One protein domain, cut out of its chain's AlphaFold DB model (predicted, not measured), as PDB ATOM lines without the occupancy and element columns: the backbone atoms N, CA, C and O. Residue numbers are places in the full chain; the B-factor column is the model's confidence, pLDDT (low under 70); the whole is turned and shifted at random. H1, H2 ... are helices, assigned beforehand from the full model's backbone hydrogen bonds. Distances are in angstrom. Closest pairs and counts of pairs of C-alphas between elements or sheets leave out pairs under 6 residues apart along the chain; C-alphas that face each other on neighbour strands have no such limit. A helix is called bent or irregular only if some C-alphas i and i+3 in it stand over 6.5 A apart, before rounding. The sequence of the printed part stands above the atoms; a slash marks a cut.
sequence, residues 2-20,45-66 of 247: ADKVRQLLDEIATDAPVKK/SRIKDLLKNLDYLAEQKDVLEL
ATOM      1  N   ALA A   2      10.273 -28.949 -21.823       66.19
ATOM      2  CA  ALA A   2      11.027 -28.246 -20.778       66.19
ATOM      3  C   ALA A   2      10.441 -28.419 -19.361       66.19
ATOM      4  O   ALA A   2      11.182 -28.742 -18.441       66.19
ATOM      5  N   ASP A   3       9.120 -28.320 -19.194       72.94
ATOM      6  CA  ASP A   3       8.494 -28.484 -17.871       72.94
ATOM      7  C   ASP A   3       8.570 -29.924 -17.337       72.94
ATOM      8  O   ASP A   3       8.768 -30.125 -16.145       72.94
ATOM      9  N   LYS A   4       8.521 -30.937 -18.217       72.75
ATOM     10  CA  LYS A   4       8.717 -32.350 -17.834       72.75
ATOM     11  C   LYS A   4      10.166 -32.636 -17.424       72.75
ATOM     12  O   LYS A   4      10.394 -33.430 -16.519       72.75
ATOM     13  N   VAL A   5      11.132 -31.989 -18.083       73.81
ATOM     14  CA  VAL A   5      12.558 -32.070 -17.721       73.81
ATOM     15  C   VAL A   5      12.796 -31.397 -16.370       73.81
ATOM     16  O   VAL A   5      13.421 -32.001 -15.508       73.81
ATOM     17  N   ARG A   6      12.248 -30.195 -16.150       72.19
ATOM     18  CA  ARG A   6      12.343 -29.482 -14.864       72.19
ATOM     19  C   ARG A   6      11.739 -30.287 -13.717       72.19
ATOM     20  O   ARG A   6      12.413 -30.498 -12.722       72.19
ATOM     21  N   GLN A   7      10.539 -30.834 -13.907       79.81
ATOM     22  CA  GLN A   7       9.890 -31.682 -12.906       79.81
ATOM     23  C   GLN A   7      10.738 -32.913 -12.543       79.81
ATOM     24  O   GLN A   7      10.832 -33.263 -11.372       79.81
ATOM     25  N   LEU A   8      11.377 -33.560 -13.528       77.81
ATOM     26  CA  LEU A   8      12.277 -34.688 -13.272       77.81
ATOM     27  C   LEU A   8      13.545 -34.249 -12.515       77.81
ATOM     28  O   LEU A   8      13.993 -34.958 -11.620       77.81
ATOM     29  N   LEU A   9      14.122 -33.096 -12.867       76.25
ATOM     30  CA  LEU A   9      15.309 -32.554 -12.196       76.25
ATOM     31  C   LEU A   9      15.019 -32.178 -10.738       76.25
ATOM     32  O   LEU A   9      15.825 -32.504  -9.870       76.25
ATOM     33  N   ASP A  10      13.863 -31.572 -10.464       79.19
ATOM     34  CA  ASP A  10      13.427 -31.244  -9.102       79.19
ATOM     35  C   ASP A  10      13.209 -32.518  -8.264       79.19
ATOM     36  O   ASP A  10      13.606 -32.589  -7.101       79.19
ATOM     37  N   GLU A  11      12.646 -33.571  -8.865       74.12
ATOM     38  CA  GLU A  11      12.421 -34.867  -8.212       74.12
ATOM     39  C   GLU A  11      13.743 -35.591  -7.895       74.12
ATOM     40  O   GLU A  11      13.922 -36.103  -6.789       74.12
ATOM     41  N   ILE A  12      14.718 -35.555  -8.814       73.69
ATOM     42  CA  ILE A  12      16.076 -36.084  -8.593       73.69
ATOM     43  C   ILE A  12      16.810 -35.284  -7.506       73.69
ATOM     44  O   ILE A  12      17.458 -35.874  -6.638       73.69
ATOM     45  N   ALA A  13      16.702 -33.953  -7.525       74.19
ATOM     46  CA  ALA A  13      17.309 -33.080  -6.521       74.19
ATOM     47  C   ALA A  13      16.717 -33.310  -5.119       74.19
ATOM     48  O   ALA A  13      17.434 -33.204  -4.124       74.19
ATOM     49  N   THR A  14      15.438 -33.686  -5.048       69.31
ATOM     50  CA  THR A  14      14.744 -34.013  -3.795       69.31
ATOM     51  C   THR A  14      15.091 -35.422  -3.285       69.31
ATOM     52  O   THR A  14      15.191 -35.623  -2.077       69.31
ATOM     53  N   ASP A  15      15.342 -36.396  -4.172       65.38
ATOM     54  CA  ASP A  15      15.694 -37.783  -3.803       65.38
ATOM     55  C   ASP A  15      17.183 -37.956  -3.401       65.38
ATOM     56  O   ASP A  15      17.541 -38.848  -2.625       65.38
ATOM     57  N   ALA A  16      18.069 -37.069  -3.875       61.06
ATOM     58  CA  ALA A  16      19.505 -37.078  -3.565       61.06
ATOM     59  C   ALA A  16      19.854 -36.966  -2.056       61.06
ATOM     60  O   ALA A  16      20.672 -37.765  -1.582       61.06
ATOM     61  N   PRO A  17      19.263 -36.051  -1.254       56.00
ATOM     62  CA  PRO A  17      19.521 -35.982   0.189       56.00
ATOM     63  C   PRO A  17      18.880 -37.134   0.986       56.00
ATOM     64  O   PRO A  17      19.438 -37.558   2.001       56.00
ATOM     65  N   VAL A  18      17.761 -37.705   0.517       54.78
ATOM     66  CA  VAL A  18      17.030 -38.796   1.201       54.78
ATOM     67  C   VAL A  18      17.834 -40.103   1.224       54.78
ATOM     68  O   VAL A  18      17.803 -40.839   2.213       54.78
ATOM     69  N   LYS A  19      18.613 -40.382   0.170       56.62
ATOM     70  CA  LYS A  19      19.532 -41.536   0.121       56.62
ATOM     71  C   LYS A  19      20.769 -41.358   1.006       56.62
ATOM     72  O   LYS A  19      21.262 -42.343   1.549       56.62
ATOM     73  N   LYS A  20      21.237 -40.120   1.201       51.91
ATOM     74  CA  LYS A  20      22.406 -39.805   2.041       51.91
ATOM     75  C   LYS A  20      22.092 -39.949   3.539       51.91
ATOM     76  O   LYS A  20      22.849 -40.584   4.262       51.91
ATOM     77  N   SER A  45      13.768 -45.282 -16.649       75.00
ATOM     78  CA  SER A  45      12.705 -45.401 -17.654       75.00
ATOM     79  C   SER A  45      12.247 -44.030 -18.157       75.00
ATOM     80  O   SER A  45      12.174 -43.812 -19.362       75.00
ATOM     81  N   ARG A  46      12.043 -43.067 -17.251       76.62
ATOM     82  CA  ARG A  46      11.619 -41.697 -17.591       76.62
ATOM     83  C   ARG A  46      12.695 -40.918 -18.349       76.62
ATOM     84  O   ARG A  46      12.364 -40.154 -19.253       76.62
ATOM     85  N   ILE A  47      13.973 -41.123 -18.019       79.00
ATOM     86  CA  ILE A  47      15.106 -40.553 -18.764       79.00
ATOM     87  C   ILE A  47      15.153 -41.146 -20.176       79.00
ATOM     88  O   ILE A  47      15.240 -40.396 -21.147       79.00
ATOM     89  N   LYS A  48      15.031 -42.475 -20.305       78.75
ATOM     90  CA  LYS A  48      14.976 -43.156 -21.609       78.75
ATOM     91  C   LYS A  48      13.802 -42.667 -22.460       78.75
ATOM     92  O   LYS A  48      13.979 -42.447 -23.655       78.75
ATOM     93  N   ASP A  49      12.638 -42.438 -21.862       82.69
ATOM     94  CA  ASP A  49      11.469 -41.917 -22.577       82.69
ATOM     95  C   ASP A  49      11.650 -40.458 -23.016       82.69
ATOM     96  O   ASP A  49      11.216 -40.082 -24.105       82.69
ATOM     97  N   LEU A  50      12.303 -39.613 -22.212       81.94
ATOM     98  CA  LEU A  50      12.629 -38.243 -22.620       81.94
ATOM     99  C   LEU A  50      13.631 -38.211 -23.776       81.94
ATOM    100  O   LEU A  50      13.434 -37.424 -24.697       81.94
ATOM    101  N   LEU A  51      14.649 -39.076 -23.750       78.00
ATOM    102  CA  LEU A  51      15.620 -39.205 -24.839       78.00
ATOM    103  C   LEU A  51      14.942 -39.661 -26.132       78.00
ATOM    104  O   LEU A  51      15.067 -38.983 -27.140       78.00
ATOM    105  N   LYS A  52      14.104 -40.703 -26.077       83.62
ATOM    106  CA  LYS A  52      13.321 -41.146 -27.243       83.62
ATOM    107  C   LYS A  52      12.415 -40.052 -27.798       83.62
ATOM    108  O   LYS A  52      12.286 -39.914 -29.007       83.62
ATOM    109  N   ASN A  53      11.774 -39.271 -26.927       82.62
ATOM    110  CA  ASN A  53      10.941 -38.153 -27.364       82.62
ATOM    111  C   ASN A  53      11.775 -37.025 -27.989       82.62
ATOM    112  O   ASN A  53      11.299 -36.367 -28.908       82.62
ATOM    113  N   LEU A  54      12.988 -36.775 -27.492       81.75
ATOM    114  CA  LEU A  54      13.916 -35.810 -28.082       81.75
ATOM    115  C   LEU A  54      14.416 -36.282 -29.448       81.75
ATOM    116  O   LEU A  54      14.387 -35.489 -30.382       81.75
ATOM    117  N   ASP A  55      14.793 -37.552 -29.568       81.00
ATOM    118  CA  ASP A  55      15.225 -38.167 -30.827       81.00
ATOM    119  C   ASP A  55      14.092 -38.137 -31.857       81.00
ATOM    120  O   ASP A  55      14.284 -37.666 -32.972       81.00
ATOM    121  N   TYR A  56      12.869 -38.500 -31.456       83.50
ATOM    122  CA  TYR A  56      11.688 -38.396 -32.314       83.50
ATOM    123  C   TYR A  56      11.436 -36.957 -32.781       83.50
ATOM    124  O   TYR A  56      11.165 -36.719 -33.953       83.50
ATOM    125  N   LEU A  57      11.536 -35.967 -31.889       79.62
ATOM    126  CA  LEU A  57      11.387 -34.564 -32.284       79.62
ATOM    127  C   LEU A  57      12.536 -34.086 -33.181       79.62
ATOM    128  O   LEU A  57      12.302 -33.250 -34.054       79.62
ATOM    129  N   ALA A  58      13.751 -34.602 -32.988       78.62
ATOM    130  CA  ALA A  58      14.896 -34.321 -33.846       78.62
ATOM    131  C   ALA A  58      14.712 -34.925 -35.249       78.62
ATOM    132  O   ALA A  58      14.997 -34.251 -36.231       78.62
ATOM    133  N   GLU A  59      14.145 -36.126 -35.356       80.50
ATOM    134  CA  GLU A  59      13.778 -36.741 -36.637       80.50
ATOM    135  C   GLU A  59      12.633 -35.982 -37.327       80.50
ATOM    136  O   GLU A  59      12.691 -35.698 -38.524       80.50
ATOM    137  N   GLN A  60      11.598 -35.584 -36.578       75.06
ATOM    138  CA  GLN A  60      10.478 -34.807 -37.124       75.06
ATOM    139  C   GLN A  60      10.897 -33.405 -37.577       75.06
ATOM    140  O   GLN A  60      10.308 -32.857 -38.506       75.06
ATOM    141  N   LYS A  61      11.925 -32.818 -36.959       73.75
ATOM    142  CA  LYS A  61      12.497 -31.538 -37.391       73.75
ATOM    143  C   LYS A  61      12.997 -31.604 -38.840       73.75
ATOM    144  O   LYS A  61      12.761 -30.659 -39.591       73.75
ATOM    145  N   ASP A  62      13.642 -32.702 -39.227       68.25
ATOM    146  CA  ASP A  62      14.177 -32.882 -40.581       68.25
ATOM    147  C   ASP A  62      13.061 -33.156 -41.602       68.25
ATOM    148  O   ASP A  62      13.107 -32.632 -42.714       68.25
ATOM    149  N   VAL A  63      12.011 -33.888 -41.202       75.38
ATOM    150  CA  VAL A  63      10.798 -34.118 -42.016       75.38
ATOM    151  C   VAL A  63      10.023 -32.820 -42.269       75.38
ATOM    152  O   VAL A  63       9.475 -32.624 -43.350       75.38
ATOM    153  N   LEU A  64       9.983 -31.925 -41.281       66.44
ATOM    154  CA  LEU A  64       9.300 -30.630 -41.363       66.44
ATOM    155  C   LEU A  64      10.157 -29.530 -42.014       66.44
ATOM    156  O   LEU A  64       9.757 -28.367 -41.997       66.44
ATOM    157  N   GLU A  65      11.337 -29.872 -42.546       64.38
ATOM    158  CA  GLU A  65      12.320 -28.937 -43.111       64.38
ATOM    159  C   GLU A  65      12.657 -27.748 -42.189       64.38
ATOM    160  O   GLU A  65      13.026 -26.665 -42.650       64.38
ATOM    161  N   LEU A  66      12.585 -27.941 -40.866       59.00
ATOM    162  CA  LEU A  66      12.961 -26.940 -39.862       59.00
ATOM    163  C   LEU A  66      14.493 -26.852 -39.787       59.00
ATOM    164  O   LEU A  66      15.124 -27.230 -38.797       59.00
TER     165      LEU A  66
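AT A GLANCE: This is residues 2 to 20 and 45 to 66 of the 247 residues of the protein "Putative P-loop containing nucleoside triphosphate hydrolase" of Medicago truncatula (UniProt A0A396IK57). Two helices, H1 and H2, run opposite ways and are shifted lengthwise, close only near their first residues, with their far ends pointing away from each other along one long rod. The printed part has 41 residues with two named helices, H1 then H2, and no named strand; the class is all helix. The whole is extended, with a radius of gyration of the C-alphas of 14.4 A and spans of 47 by 17 by 9 A.

HOW THE PARTS SIT: Look at Val 5 in H1, residues 2 to 20, and Leu 50 in H2, residues 45 to 63: their C-alphas, the closest of the two helices, are 7.9 A apart. The helices are close but not clearly touching, at a shallow tilt of 22 degrees, opposite ways. Within hydrogen-bond range are 12 of 15 O i to N i+4 pairs in H1 and 14 of 15 in H2.

IN THESE COORDINATES: Find C-alpha 2 at (11.027, -28.246, -20.778); from there H1 runs 28.0 A to C-alpha 20. It is irregular, only just: C-alphas 14 and 17 are 6.52 A apart. H2 runs 26.9 A to C-alpha 63 at (10.798, -34.118, -42.016).

THE WHOLE: Residues 21 to 44 are not printed; C-alphas 20 and 45 are 22.7 A apart across the cut. Mean pLDDT of the printed part is 73.0, with residues 2, 14 to 20, 62 and 64 to 66 under 70.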